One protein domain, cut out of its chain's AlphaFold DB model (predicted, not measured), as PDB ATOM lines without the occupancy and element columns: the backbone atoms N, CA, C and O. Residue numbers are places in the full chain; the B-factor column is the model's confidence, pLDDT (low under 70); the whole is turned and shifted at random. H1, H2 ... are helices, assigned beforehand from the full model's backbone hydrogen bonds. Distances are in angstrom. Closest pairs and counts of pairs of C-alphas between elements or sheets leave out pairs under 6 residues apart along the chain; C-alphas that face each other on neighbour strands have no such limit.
ATOM      1  N   ALA A   5     188.614 138.928 137.062       73.88
ATOM      2  CA  ALA A   5     187.526 139.082 136.100       73.88
ATOM      3  C   ALA A   5     186.142 139.229 136.759       73.88
ATOM      4  O   ALA A   5     185.361 140.084 136.347       73.88
ATOM      5  N   LYS A   6     185.841 138.462 137.819       74.58
ATOM      6  CA  LYS A   6     184.560 138.557 138.541       74.58
ATOM      7  C   LYS A   6     184.411 139.920 139.228       74.58
ATOM      8  O   LYS A   6     183.330 140.500 139.202       74.58
ATOM      9  N   ILE A   7     185.491 140.447 139.814       80.45
ATOM     10  CA  ILE A   7     185.489 141.764 140.480       80.45
ATOM     11  C   ILE A   7     185.266 142.870 139.450       80.45
ATOM     12  O   ILE A   7     184.405 143.723 139.645       80.45
ATOM     13  N   ILE A   8     185.993 142.821 138.329       82.18
ATOM     14  CA  ILE A   8     185.835 143.775 137.224       82.18
ATOM     15  C   ILE A   8     184.400 143.733 136.692       82.18
ATOM     16  O   ILE A   8     183.800 144.780 136.460       82.18
ATOM     17  N   TYR A   9     183.822 142.539 136.563       80.81
ATOM     18  CA  TYR A   9     182.447 142.371 136.112       80.81
ATOM     19  C   TYR A   9     181.420 142.985 137.073       80.81
ATOM     20  O   TYR A   9     180.500 143.672 136.631       80.81
ATOM     21  N   LEU A  10     181.609 142.812 138.386       81.78
ATOM     22  CA  LEU A  10     180.762 143.440 139.403       81.78
ATOM     23  C   LEU A  10     180.833 144.969 139.305       81.78
ATOM     24  O   LEU A  10     179.802 145.639 139.283       81.78
ATOM     25  N   VAL A  11     182.038 145.528 139.188       85.98
ATOM     26  CA  VAL A  11     182.219 146.981 139.045       85.98
ATOM     27  C   VAL A  11     181.573 147.489 137.752       85.98
ATOM     28  O   VAL A  11     180.884 148.510 137.770       85.98
ATOM     29  N   ALA A  12     181.737 146.763 136.645       84.15
ATOM     30  CA  ALA A  12     181.158 147.128 135.358       84.15
ATOM     31  C   ALA A  12     179.624 147.154 135.414       84.15
ATOM     32  O   ALA A  12     179.019 148.141 134.990       84.15
ATOM     33  N   ILE A  13     178.988 146.129 135.995       84.68
ATOM     34  CA  ILE A  13     177.523 146.069 136.041       84.68
ATOM     35  C   ILE A  13     176.925 147.089 137.008       84.68
ATOM     36  O   ILE A  13     175.902 147.695 136.695       84.68
ATOM     37  N   VAL A  14     177.588 147.365 138.136       86.61
ATOM     38  CA  VAL A  14     177.187 148.458 139.037       86.61
ATOM     39  C   VAL A  14     177.272 149.799 138.310       86.61
ATOM     40  O   VAL A  14     176.336 150.593 138.378       86.61
ATOM     41  N   THR A  15     178.346 150.027 137.553       85.59
ATOM     42  CA  THR A  15     178.497 151.246 136.746       85.59
ATOM     43  C   THR A  15     177.396 151.345 135.682       85.59
ATOM     44  O   THR A  15     176.813 152.413 135.514       85.59
ATOM     45  N   ALA A  16     177.036 150.235 135.026       82.81
ATOM     46  CA  ALA A  16     175.942 150.194 134.053       82.81
ATOM     47  C   ALA A  16     174.595 150.579 134.680       82.81
ATOM     48  O   ALA A  16     173.863 151.400 134.126       82.81
ATOM     49  N   VAL A  17     174.289 150.019 135.856       84.77
ATOM     50  CA  VAL A  17     173.067 150.333 136.609       84.77
ATOM     51  C   VAL A  17     173.044 151.809 136.995       84.77
ATOM     52  O   VAL A  17     172.034 152.472 136.778       84.77
ATOM     53  N   VAL A  18     174.152 152.355 137.505       86.83
ATOM     54  CA  VAL A  18     174.245 153.777 137.869       86.83
ATOM     55  C   VAL A  18     174.021 154.671 136.647       86.83
ATOM     56  O   VAL A  18     173.212 155.595 136.717       86.83
ATOM     57  N   CYS A  19     174.655 154.380 135.509       82.17
ATOM     58  CA  CYS A  19     174.437 155.130 134.271       82.17
ATOM     59  C   CYS A  19     172.974 155.070 133.803       82.17
ATOM     60  O   CYS A  19     172.416 156.100 133.424       82.17
ATOM     61  N   ALA A  20     172.338 153.898 133.867       79.93
ATOM     62  CA  ALA A  20     170.942 153.718 133.474       79.93
ATOM     63  C   ALA A  20     169.970 154.468 134.407       79.93
ATOM     64  O   ALA A  20     169.048 155.140 133.941       79.93
ATOM     65  N   VAL A  21     170.216 154.440 135.720       83.11
ATOM     66  CA  VAL A  21     169.431 155.191 136.713       83.11
ATOM     67  C   VAL A  21     169.605 156.699 136.529       83.11
ATOM     68  O   VAL A  21     168.620 157.434 136.585       83.11
ATOM     69  N   ILE A  22     170.821 157.177 136.255       82.75
ATOM     70  CA  ILE A  22     171.066 158.597 135.964       82.75
ATOM     71  C   ILE A  22     170.353 159.010 134.670       82.75
ATOM     72  O   ILE A  22     169.729 160.072 134.632       82.75
ATOM     73  N   ALA A  23     170.374 158.168 133.631       77.10
ATOM     74  CA  ALA A  23     169.633 158.425 132.397       77.10
ATOM     75  C   ALA A  23     168.121 158.547 132.667       77.10
ATOM     76  O   ALA A  23     167.487 159.484 132.182       77.10
ATOM     77  N   LEU A  24     167.553 157.670 133.502       77.97
ATOM     78  CA  LEU A  24     166.160 157.775 133.947       77.97
ATOM     79  C   LEU A  24     165.887 159.047 134.760       77.97
ATOM     80  O   LEU A  24     164.885 159.716 134.514       77.97
ATOM     81  N   ALA A  25     166.769 159.413 135.691       76.80
ATOM     82  CA  ALA A  25     166.595 160.587 136.548       76.80
ATOM     83  C   ALA A  25     166.669 161.913 135.770       76.80
ATOM     84  O   ALA A  25     165.971 162.868 136.101       76.80
ATOM     85  N   ILE A  26     167.494 161.973 134.719       72.83
ATOM     86  CA  ILE A  26     167.616 163.145 133.837       72.83
ATOM     87  C   ILE A  26     166.502 163.164 132.777       72.83
ATOM     88  O   ILE A  26     166.342 164.164 132.073       72.83
ATOM     89  N   SER A  27     165.722 162.085 132.641       66.42
ATOM     90  CA  SER A  27     164.678 162.005 131.624       66.42
ATOM     91  C   SER A  27     163.666 163.152 131.805       66.42
ATOM     92  O   SER A  27     162.982 163.235 132.828       66.42
ATOM     93  N   PRO A  28     163.541 164.065 130.822       59.37
ATOM     94  CA  PRO A  28     162.611 165.191 130.928       59.37
ATOM     95  C   PRO A  28     161.152 164.715 130.949       59.37
ATOM     96  O   PRO A  28     160.280 165.438 131.408       59.37
ATOM     97  N   PHE A  29     160.900 163.486 130.491       60.69
ATOM     98  CA  PHE A  29     159.577 162.877 130.363       60.69
ATOM     99  C   PHE A  29     158.929 162.508 131.701       60.69
ATOM    100  O   PHE A  29     157.731 162.244 131.738       60.69
ATOM    101  N   SER A  45     159.202 154.051 128.616       80.95
ATOM    102  CA  SER A  45     158.841 152.681 128.990       80.95
ATOM    103  C   SER A  45     159.969 151.694 128.671       80.95
ATOM    104  O   SER A  45     160.345 150.906 129.538       80.95
ATOM    105  N   PHE A  46     160.567 151.770 127.477       83.59
ATOM    106  CA  PHE A  46     161.681 150.895 127.094       83.59
ATOM    107  C   PHE A  46     162.922 151.088 127.967       83.59
ATOM    108  O   PHE A  46     163.587 150.109 128.301       83.59
ATOM    109  N   ILE A  47     163.216 152.311 128.406       83.53
ATOM    110  CA  ILE A  47     164.376 152.571 129.275       83.53
ATOM    111  C   ILE A  47     164.124 152.093 130.694       83.53
ATOM    112  O   ILE A  47     165.030 151.534 131.313       83.53
ATOM    113  N   ILE A  48     162.903 152.263 131.206       84.87
ATOM    114  CA  ILE A  48     162.518 151.694 132.501       84.87
ATOM    115  C   ILE A  48     162.669 150.173 132.448       84.87
ATOM    116  O   ILE A  48     163.330 149.602 133.311       84.87
ATOM    117  N   ILE A  49     162.140 149.522 131.407       86.03
ATOM    118  CA  ILE A  49     162.252 148.068 131.229       86.03
ATOM    119  C   ILE A  49     163.723 147.643 131.114       86.03
ATOM    120  O   ILE A  49     164.145 146.725 131.817       86.03
ATOM    121  N   GLY A  50     164.527 148.336 130.302       82.97
ATOM    122  CA  GLY A  50     165.960 148.060 130.151       82.97
ATOM    123  C   GLY A  50     166.740 148.224 131.458       82.97
ATOM    124  O   GLY A  50     167.610 147.415 131.776       82.97
ATOM    125  N   THR A  51     166.381 149.224 132.265       83.83
ATOM    126  CA  THR A  51     167.008 149.466 133.570       83.83
ATOM    127  C   THR A  51     166.595 148.412 134.592       83.83
ATOM    128  O   THR A  51     167.444 147.916 135.327       83.83
ATOM    129  N   VAL A  52     165.322 148.011 134.619       87.54
ATOM    130  CA  VAL A  52     164.848 146.913 135.475       87.54
ATOM    131  C   VAL A  52     165.563 145.612 135.111       87.54
ATOM    132  O   VAL A  52     166.054 144.924 136.005       87.54
ATOM    133  N   LEU A  53     165.701 145.304 133.818       86.61
ATOM    134  CA  LEU A  53     166.470 144.146 133.356       86.61
ATOM    135  C   LEU A  53     167.934 144.221 133.802       86.61
ATOM    136  O   LEU A  53     168.468 143.223 134.280       86.61
ATOM    137  N   LEU A  54     168.573 145.391 133.729       84.36
ATOM    138  CA  LEU A  54     169.933 145.574 134.243       84.36
ATOM    139  C   LEU A  54     170.044 145.353 135.751       84.36
ATOM    140  O   LEU A  54     171.005 144.739 136.207       84.36
ATOM    141  N   ILE A  55     169.074 145.837 136.528       87.86
ATOM    142  CA  ILE A  55     169.050 145.641 137.980       87.86
ATOM    143  C   ILE A  55     168.906 144.151 138.304       87.86
ATOM    144  O   ILE A  55     169.644 143.632 139.140       87.86
ATOM    145  N   VAL A  56     168.012 143.440 137.611       86.19
ATOM    146  CA  VAL A  56     167.864 141.986 137.771       86.19
ATOM    147  C   VAL A  56     169.155 141.266 137.379       86.19
ATOM    148  O   VAL A  56     169.602 140.388 138.117       86.19
ATOM    149  N   ALA A  57     169.801 141.668 136.280       82.51
ATOM    150  CA  ALA A  57     171.093 141.122 135.883       82.51
ATOM    151  C   ALA A  57     172.142 141.337 136.983       82.51
ATOM    152  O   ALA A  57     172.785 140.375 137.390       82.51
ATOM    153  N   ALA A  58     172.253 142.546 137.542       83.65
ATOM    154  CA  ALA A  58     173.174 142.855 138.636       83.65
ATOM    155  C   ALA A  58     172.931 141.975 139.875       83.65
ATOM    156  O   ALA A  58     173.884 141.456 140.459       83.65
ATOM    157  N   ILE A  59     171.669 141.740 140.242       85.35
ATOM    158  CA  ILE A  59     171.312 140.837 141.345       85.35
ATOM    159  C   ILE A  59     171.746 139.397 141.031       85.35
ATOM    160  O   ILE A  59     172.327 138.737 141.893       85.35
ATOM    161  N   LEU A  60     171.534 138.912 139.803       81.18
ATOM    162  CA  LEU A  60     171.989 137.577 139.395       81.18
ATOM    163  C   LEU A  60     173.516 137.446 139.448       81.18
ATOM    164  O   LEU A  60     174.013 136.396 139.863       81.18
ATOM    165  N   VAL A  61     174.269 138.498 139.106       77.29
ATOM    166  CA  VAL A  61     175.734 138.512 139.270       77.29
ATOM    167  C   VAL A  61     176.111 138.333 140.736       77.29
ATOM    168  O   VAL A  61     176.938 137.478 141.050       77.29
ATOM    169  N   ILE A  62     175.469 139.072 141.645       80.37
ATOM    170  CA  ILE A  62     175.718 138.962 143.091       80.37
ATOM    171  C   ILE A  62     175.384 137.550 143.599       80.37
ATOM    172  O   ILE A  62     176.143 136.977 144.377       80.37
ATOM    173  N   ILE A  63     174.296 136.940 143.123       79.02
ATOM    174  CA  ILE A  63     173.941 135.556 143.480       79.02
ATOM    175  C   ILE A  63     174.988 134.560 142.953       79.02
ATOM    176  O   ILE A  63     175.362 133.629 143.669       79.02
ATOM    177  N   THR A  64     175.512 134.782 141.745       73.45
ATOM    178  CA  THR A  64     176.570 133.957 141.127       73.45
ATOM    179  C   THR A  64     177.903 134.056 141.886       73.45
ATOM    180  O   THR A  64     178.740 133.163 141.803       73.45
ATOM    181  N   PHE A  65     178.120 135.111 142.678       70.24
ATOM    182  CA  PHE A  65     179.254 135.165 143.608       70.24
ATOM    183  C   PHE A  65     179.089 134.221 144.806       70.24
ATOM    184  O   PHE A  65     180.085 133.687 145.293       70.24
ATOM    185  N   ILE A  66     177.858 134.024 145.286       72.14
ATOM    186  CA  ILE A  66     177.561 133.204 146.472       72.14
ATOM    187  C   ILE A  66     177.479 131.720 146.103       72.14
ATOM    188  O   ILE A  66     177.956 130.866 146.850       72.14
ATOM    189  N   LYS A  67     176.877 131.398 144.953       64.25
ATOM    190  CA  LYS A  67     176.774 130.022 144.457       64.25
ATOM    191  C   LYS A  67     177.846 129.760 143.408       64.25
ATOM    192  O   LYS A  67     177.845 130.380 142.356       64.25
ATOM    193  N   TYR A  68     178.751 128.831 143.723       60.85
ATOM    194  CA  TYR A  68     180.006 128.649 142.995       60.85
ATOM    195  C   TYR A  68     179.844 128.152 141.557       60.85
ATOM    196  O   TYR A  68     180.755 128.363 140.769       60.85
ATOM    197  N   ASP A  69     178.720 127.533 141.190       58.09
ATOM    198  CA  ASP A  69     178.610 126.993 139.842       58.09
ATOM    199  C   ASP A  69     177.177 126.745 139.399       58.09
ATOM    200  O   ASP A  69     176.397 126.078 140.077       58.09
ATOM    201  N   THR A  70     176.823 127.305 138.252       64.65
ATOM    202  CA  THR A  70     175.738 126.834 137.388       64.65
ATOM    203  C   THR A  70     175.865 127.650 136.109       64.65
ATOM    204  O   THR A  70     175.417 128.795 136.048       64.65
ATOM    205  N   MET A  71     176.484 127.063 135.077       69.91
ATOM    206  CA  MET A  71     176.604 127.635 133.723       69.91
ATOM    207  C   MET A  71     175.289 128.261 133.219       69.91
ATOM    208  O   MET A  71     175.291 129.249 132.489       69.91
ATOM    209  N   VAL A  72     174.151 127.731 133.682       76.00
ATOM    210  CA  VAL A  72     172.807 128.263 133.443       76.00
ATOM    211  C   VAL A  72     172.666 129.733 133.861       76.00
ATOM    212  O   VAL A  72     172.150 130.520 133.074       76.00
ATOM    213  N   PHE A  73     173.143 130.150 135.042       74.15
ATOM    214  CA  PHE A  73     173.030 131.557 135.464       74.15
ATOM    215  C   PHE A  73     173.829 132.478 134.553       74.15
ATOM    216  O   PHE A  73     173.350 133.557 134.219       74.15
ATOM    217  N   MET A  74     175.007 132.047 134.104       74.45
ATOM    218  CA  MET A  74     175.805 132.832 133.167       74.45
ATOM    219  C   MET A  74     175.085 133.045 131.837       74.45
ATOM    220  O   MET A  74     175.030 134.173 131.351       74.45
ATOM    221  N   ILE A  75     174.477 131.994 131.284       81.01
ATOM    222  CA  ILE A  75     173.681 132.096 130.054       81.01
ATOM    223  C   ILE A  75     172.502 133.049 130.270       81.01
ATOM    224  O   ILE A  75     172.276 133.944 129.457       81.01
ATOM    225  N   VAL A  76     171.786 132.918 131.391       83.34
ATOM    226  CA  VAL A  76     170.658 133.801 131.729       83.34
ATOM    227  C   VAL A  76     171.105 135.260 131.826       83.34
ATOM    228  O   VAL A  76     170.418 136.137 131.309       83.34
ATOM    229  N   ILE A  77     172.265 135.531 132.427       82.89
ATOM    230  CA  ILE A  77     172.831 136.880 132.533       82.89
ATOM    231  C   ILE A  77     173.168 137.452 131.148       82.89
ATOM    232  O   ILE A  77     172.828 138.603 130.872       82.89
ATOM    233  N   ILE A  78     173.788 136.665 130.263       85.03
ATOM    234  CA  ILE A  78     174.107 137.093 128.891       85.03
ATOM    235  C   ILE A  78     172.821 137.426 128.122       85.03
ATOM    236  O   ILE A  78     172.746 138.469 127.472       85.03
ATOM    237  N   VAL A  79     171.791 136.584 128.240       86.72
ATOM    238  CA  VAL A  79     170.486 136.816 127.602       86.72
ATOM    239  C   VAL A  79     169.817 138.074 128.161       86.72
ATOM    240  O   VAL A  79     169.315 138.890 127.387       86.72
ATOM    241  N   LEU A  80     169.851 138.282 129.483       86.28
ATOM    242  CA  LEU A  80     169.303 139.488 130.113       86.28
ATOM    243  C   LEU A  80     170.019 140.757 129.644       86.28
ATOM    244  O   LEU A  80     169.363 141.755 129.349       86.28
ATOM    245  N   LEU A  81     171.352 140.719 129.559       84.83
ATOM    246  CA  LEU A  81     172.150 141.837 129.060       84.83
ATOM    247  C   LEU A  81     171.848 142.124 127.588       84.83
ATOM    248  O   LEU A  81     171.674 143.284 127.224       84.83
ATOM    249  N   GLY A  82     171.714 141.086 126.757       86.62
ATOM    250  CA  GLY A  82     171.305 141.234 125.360       86.62
ATOM    251  C   GLY A  82     169.928 141.889 125.227       86.62
ATOM    252  O   GLY A  82     169.751 142.814 124.433       86.62
ATOM    253  N   LEU A  83     168.966 141.476 126.056       87.40
ATOM    254  CA  LEU A  83     167.624 142.057 126.065       87.40
ATOM    255  C   LEU A  83     167.627 143.516 126.552       87.40
ATOM    256  O   LEU A  83     166.925 144.354 125.987       87.40
ATOM    257  N   ALA A  84     168.445 143.839 127.558       84.17
ATOM    258  CA  ALA A  84     168.626 145.209 128.030       84.17
ATOM    259  C   ALA A  84     169.237 146.106 126.940       84.17
ATOM    260  O   ALA A  84     168.737 147.206 126.707       84.17
ATOM    261  N   ILE A  85     170.252 145.618 126.215       87.34
ATOM    262  CA  ILE A  85     170.857 146.331 125.080       87.34
ATOM    263  C   ILE A  85     169.810 146.602 123.998       87.34
ATOM    264  O   ILE A  85     169.698 147.740 123.545       87.34
ATOM    265  N   LEU A  86     168.999 145.608 123.622       87.08
ATOM    266  CA  LEU A  86     167.916 145.808 122.653       87.08
ATOM    267  C   LEU A  86     166.923 146.880 123.119       87.08
ATOM    268  O   LEU A  86     166.546 147.740 122.326       87.08
ATOM    269  N   CYS A  87     166.554 146.887 124.403       83.57
ATOM    270  CA  CYS A  87     165.692 147.930 124.963       83.57
ATOM    271  C   CYS A  87     166.330 149.324 124.846       83.57
ATOM    272  O   CYS A  87     165.647 150.271 124.452       83.57
ATOM    273  N   PHE A  88     167.631 149.461 125.129       81.54
ATOM    274  CA  PHE A  88     168.343 150.735 124.983       81.54
ATOM    275  C   PHE A  88     168.497 151.174 123.521       81.54
ATOM    276  O   PHE A  88     168.391 152.364 123.237       81.54
ATOM    277  N   ILE A  89     168.693 150.238 122.587       85.81
ATOM    278  CA  ILE A  89     168.744 150.537 121.148       85.81
ATOM    279  C   ILE A  89     167.388 151.056 120.667       85.81
ATOM    280  O   ILE A  89     167.331 152.097 120.015       85.81
ATOM    281  N   ILE A  90     166.292 150.374 121.013       82.85
ATOM    282  CA  ILE A  90     164.937 150.804 120.633       82.85
ATOM    283  C   ILE A  90     164.645 152.193 121.209       82.85
ATOM    284  O   ILE A  90     164.130 153.058 120.507       82.85
ATOM    285  N   ALA A  91     165.030 152.431 122.461       79.23
ATOM    286  CA  ALA A  91     164.892 153.732 123.096       79.23
ATOM    287  C   ALA A  91     165.668 154.847 122.369       79.23
ATOM    288  O   ALA A  91     165.134 155.931 122.135       79.23
ATOM    289  N   LEU A  92     166.904 154.569 121.938       78.87
ATOM    290  CA  LEU A  92     167.713 155.508 121.153       78.87
ATOM    291  C   LEU A  92     167.084 155.843 119.795       78.87
ATOM    292  O   LEU A  92     167.126 156.999 119.388       78.87
ATOM    293  N   VAL A  93     166.492 154.862 119.108       79.22
ATOM    294  CA  VAL A  93     165.888 155.053 117.773       79.22
ATOM    295  C   VAL A  93     164.597 155.877 117.828       79.22
ATOM    296  O   VAL A  93     164.270 156.572 116.871       79.22
ATOM    297  N   VAL A  94     163.852 155.815 118.932       73.49
ATOM    298  CA  VAL A  94     162.546 156.488 119.061       73.49
ATOM    299  C   VAL A  94     162.676 157.990 119.378       73.49
ATOM    300  O   VAL A  94     161.683 158.717 119.317       73.49
ATOM    301  N   ILE A  95     163.871 158.486 119.714       66.23
ATOM    302  CA  ILE A  95     164.070 159.869 120.165       66.23
ATOM    303  C   ILE A  95     164.502 160.831 119.063       66.23
ATOM    304  O   ILE A  95     165.412 160.553 118.292       66.23
ATOM    305  N   ASP A  96     163.957 162.046 119.163       55.83
ATOM    306  CA  ASP A  96     164.549 163.272 118.638       55.83
ATOM    307  C   ASP A  96     165.121 164.144 119.783       55.83
ATOM    308  O   ASP A  96     164.434 164.496 120.745       55.83
ATOM    309  N   MET A  97     166.402 164.507 119.642       59.92
ATOM    310  CA  MET A  97     166.974 165.826 119.979       59.92
ATOM    311  C   MET A  97     167.167 166.289 121.446       59.92
ATOM    312  O   MET A  97     167.342 167.488 121.656       59.92
ATOM    313  N   ASN A  98     167.283 165.421 122.463       64.54
ATOM    314  CA  ASN A  98     167.798 165.860 123.782       64.54
ATOM    315  C   ASN A  98     169.258 165.418 124.032       64.54
ATOM    316  O   ASN A  98     169.480 164.303 124.513       64.54
ATOM    317  N   PRO A  99     170.272 166.283 123.800       64.86
ATOM    318  CA  PRO A  99     171.684 165.881 123.815       64.86
ATOM    319  C   PRO A  99     172.170 165.406 125.190       64.86
ATOM    320  O   PRO A  99     172.951 164.461 125.277       64.86
ATOM    321  N   ARG A 100     171.678 166.007 126.286       71.31
ATOM    322  CA  ARG A 100     172.062 165.595 127.651       71.31
ATOM    323  C   ARG A 100     171.578 164.181 127.961       71.31
ATOM    324  O   ARG A 100     172.342 163.375 128.470       71.31
ATOM    325  N   TYR A 101     170.324 163.883 127.636       68.73
ATOM    326  CA  TYR A 101     169.730 162.571 127.876       68.73
ATOM    327  C   TYR A 101     170.364 161.492 126.997       68.73
ATOM    328  O   TYR A 101     170.732 160.425 127.487       68.73
ATOM    329  N   LEU A 102     170.551 161.806 125.714       75.26
ATOM    330  CA  LEU A 102     171.108 160.883 124.736       75.26
ATOM    331  C   LEU A 102     172.556 160.501 125.074       75.26
ATOM    332  O   LEU A 102     172.923 159.340 124.930       75.26
ATOM    333  N   GLY A 103     173.348 161.438 125.608       79.09
ATOM    334  CA  GLY A 103     174.707 161.156 126.078       79.09
ATOM    335  C   GLY A 103     174.755 160.126 127.213       79.09
ATOM    336  O   GLY A 103     175.539 159.180 127.149       79.09
ATOM    337  N   TRP A 104     173.889 160.259 128.223       77.40
ATOM    338  CA  TRP A 104     173.820 159.296 129.335       77.40
ATOM    339  C   TRP A 104     173.253 157.945 128.908       77.40
ATOM    340  O   TRP A 104     173.733 156.908 129.364       77.40
ATOM    341  N   LEU A 105     172.270 157.946 128.009       78.46
ATOM    342  CA  LEU A 105     171.692 156.723 127.463       78.46
ATOM    343  C   LEU A 105     172.711 155.947 126.618       78.46
ATOM    344  O   LEU A 105     172.842 154.733 126.762       78.46
ATOM    345  N   LEU A 106     173.476 156.652 125.783       83.29
ATOM    346  CA  LEU A 106     174.542 156.060 124.980       83.29
ATOM    347  C   LEU A 106     175.678 155.537 125.867       83.29
ATOM    348  O   LEU A 106     176.185 154.446 125.625       83.29
ATOM    349  N   ALA A 107     176.041 156.271 126.923       83.10
ATOM    350  CA  ALA A 107     176.998 155.791 127.916       83.10
ATOM    351  C   ALA A 107     176.498 154.507 128.597       83.10
ATOM    352  O   ALA A 107     177.241 153.532 128.661       83.10
ATOM    353  N   ALA A 108     175.233 154.463 129.032       81.34
ATOM    354  CA  ALA A 108     174.640 153.256 129.605       81.34
ATOM    355  C   ALA A 108     174.713 152.078 128.620       81.34
ATOM    356  O   ALA A 108     175.179 151.004 128.997       81.34
ATOM    357  N   LEU A 109     174.362 152.296 127.348       85.13
ATOM    358  CA  LEU A 109     174.460 151.279 126.300       85.13
ATOM    359  C   LEU A 109     175.893 150.746 126.152       85.13
ATOM    360  O   LEU A 109     176.100 149.533 126.192       85.13
ATOM    361  N   TRP A 110     176.896 151.619 126.056       86.39
ATOM    362  CA  TRP A 110     178.293 151.185 125.942       86.39
ATOM    363  C   TRP A 110     178.781 150.418 127.170       86.39
ATOM    364  O   TRP A 110     179.470 149.408 127.027       86.39
ATOM    365  N   VAL A 111     178.391 150.834 128.376       85.23
ATOM    366  CA  VAL A 111     178.769 150.109 129.595       85.23
ATOM    367  C   VAL A 111     178.069 148.744 129.650       85.23
ATOM    368  O   VAL A 111     178.709 147.757 130.017       85.23
ATOM    369  N   THR A 112     176.808 148.626 129.210       84.46
ATOM    370  CA  THR A 112     176.148 147.309 129.084       84.46
ATOM    371  C   THR A 112     176.821 146.404 128.061       84.46
ATOM    372  O   THR A 112     176.948 145.202 128.299       84.46
ATOM    373  N   PHE A 113     177.316 146.973 126.960       86.30
ATOM    374  CA  PHE A 113     178.062 146.233 125.949       86.30
ATOM    375  C   PHE A 113     179.380 145.687 126.514       86.30
ATOM    376  O   PHE A 113     179.681 144.505 126.350       86.30
ATOM    377  N   LEU A 114     180.124 146.507 127.264       86.00
ATOM    378  CA  LEU A 114     181.324 146.058 127.976       86.00
ATOM    379  C   LEU A 114     181.003 144.970 129.009       86.00
ATOM    380  O   LEU A 114     181.739 143.990 129.106       86.00
ATOM    381  N   CYS A 115     179.891 145.095 129.741       82.97
ATOM    382  CA  CYS A 115     179.442 144.054 130.669       82.97
ATOM    383  C   CYS A 115     179.183 142.730 129.944       82.97
ATOM    384  O   CYS A 115     179.624 141.682 130.410       82.97
ATOM    385  N   LEU A 116     178.497 142.766 128.802       84.18
ATOM    386  CA  LEU A 116     178.225 141.573 128.004       84.18
ATOM    387  C   LEU A 116     179.525 140.932 127.504       84.18
ATOM    388  O   LEU A 116     179.686 139.718 127.609       84.18
ATOM    389  N   LEU A 117     180.483 141.738 127.045       86.05
ATOM    390  CA  LEU A 117     181.784 141.252 126.589       86.05
ATOM    391  C   LEU A 117     182.567 140.564 127.718       86.05
ATOM    392  O   LEU A 117     183.079 139.461 127.531       86.05
ATOM    393  N   ILE A 118     182.596 141.160 128.914       84.06
ATOM    394  CA  ILE A 118     183.228 140.553 130.095       84.06
ATOM    395  C   ILE A 118     182.511 139.254 130.491       84.06
ATOM    396  O   ILE A 118     183.174 138.267 130.805       84.06
ATOM    397  N   ALA A 119     181.176 139.220 130.445       82.01
ATOM    398  CA  ALA A 119     180.402 138.017 130.749       82.01
ATOM    399  C   ALA A 119     180.724 136.863 129.782       82.01
ATOM    400  O   ALA A 119     180.875 135.727 130.226       82.01
ATOM    401  N   ILE A 120     180.895 137.156 128.487       83.75
ATOM    402  CA  ILE A 120     181.307 136.169 127.477       83.75
ATOM    403  C   ILE A 120     182.734 135.677 127.736       83.75
ATOM    404  O   ILE A 120     182.972 134.476 127.675       83.75
ATOM    405  N   ILE A 121     183.676 136.567 128.064       82.29
ATOM    406  CA  ILE A 121     185.056 136.162 128.383       82.29
ATOM    407  C   ILE A 121     185.061 135.214 129.583       82.29
ATOM    408  O   ILE A 121     185.652 134.142 129.513       82.29
ATOM    409  N   ILE A 122     184.348 135.567 130.658       78.92
ATOM    410  CA  ILE A 122     184.209 134.695 131.831       78.92
ATOM    411  C   ILE A 122     183.573 133.361 131.422       78.92
ATOM    412  O   ILE A 122     183.959 132.327 131.955       78.92
ATOM    413  N   TRP A 123     182.622 133.360 130.486       78.98
ATOM    414  CA  TRP A 123     181.953 132.134 130.055       78.98
ATOM    415  C   TRP A 123     182.928 131.189 129.357       78.98
ATOM    416  O   TRP A 123     183.035 130.030 129.749       78.98
ATOM    417  N   ILE A 124     183.691 131.712 128.395       80.32
ATOM    418  CA  ILE A 124     184.698 130.952 127.647       80.32
ATOM    419  C   ILE A 124     185.769 130.423 128.607       80.32
ATOM    420  O   ILE A 124     186.007 129.224 128.647       80.32
ATOM    421  N   THR A 125     186.317 131.277 129.478       76.77
ATOM    422  CA  THR A 125     187.382 130.887 130.420       76.77
ATOM    423  C   THR A 125     186.949 129.858 131.474       76.77
ATOM    424  O   THR A 125     187.811 129.215 132.055       76.77
ATOM    425  N   ASN A 126     185.652 129.710 131.774       69.90
ATOM    426  CA  ASN A 126     185.171 128.625 132.648       69.90
ATOM    427  C   ASN A 126     184.742 127.369 131.867       69.90
ATOM    428  O   ASN A 126     184.380 126.375 132.492       69.90
ATOM    429  N   THR A 127     184.699 127.431 130.533       66.46
ATOM    430  CA  THR A 127     184.347 126.287 129.681       66.46
ATOM    431  C   THR A 127     185.591 125.520 129.216       66.46
ATOM    432  O   THR A 127     185.480 124.317 128.984       66.46
ATOM    433  N   ASP A 128     186.743 126.193 129.111       51.18
ATOM    434  CA  ASP A 128     188.070 125.590 128.881       51.18
ATOM    435  C   ASP A 128     188.658 124.955 130.158       51.18
ATOM    436  O   ASP A 128     189.232 123.845 130.058       51.18
TER     437      ASP A 128
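What this domain is: This is residues 5 to 29 and 45 to 128 of the 128 residues of the protein "CAI-2 protein, putative" of Schistosoma mansoni (UniProt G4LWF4). Four long helices stand side by side in a ring, H1, H2, H3, H4 and back to H1, as an up-and-down bundle, each running against the one before. The 109 printed residues have four named helices and no named strand: all helix, compact, radius of gyration of the C-alphas 14.1 A, a rod spanning 46 by 20 by 20 A.

Where its parts are: H1, residues 5 to 26, begins at C-alpha 5 (187.526, 139.082, 136.100) and is 31.3 A long. H2, residues 45 to 66, measures 32.2 A; H3, residues 71 to 93, 33.5 A. H4, residues 99 to 127, measures 42.0 A and ends at C-alpha 127 (184.347, 126.287, 129.681).

How they stand to each other: H1 touches H2 at a shallow tilt of 25 degrees, opposite ways; their closest C-alphas, of Ala 20 and Thr 51, are 5.8 A apart. H2 and H3 form a hairpin, closest C-alphas Gly 50 and Ala 84, 4.4 A. H3 and H4 form another, Ile 78 and Leu 116, 6.1 A. H4 touches H1, Cys 19 and Ala 108, 5.0 A. H1 and H3 are apart. Every O i to N i+4 pair is within hydrogen-bond range in H1, H3 and H4; in H2, 17 of 18.

The domain as a whole: Residues 30 to 44 are not printed; C-alphas 29 and 45 are 10.3 A apart. Both links printed whole are tight. Confidence is under 70 at 17 residues, among them 67 to 71 and 95 to 99.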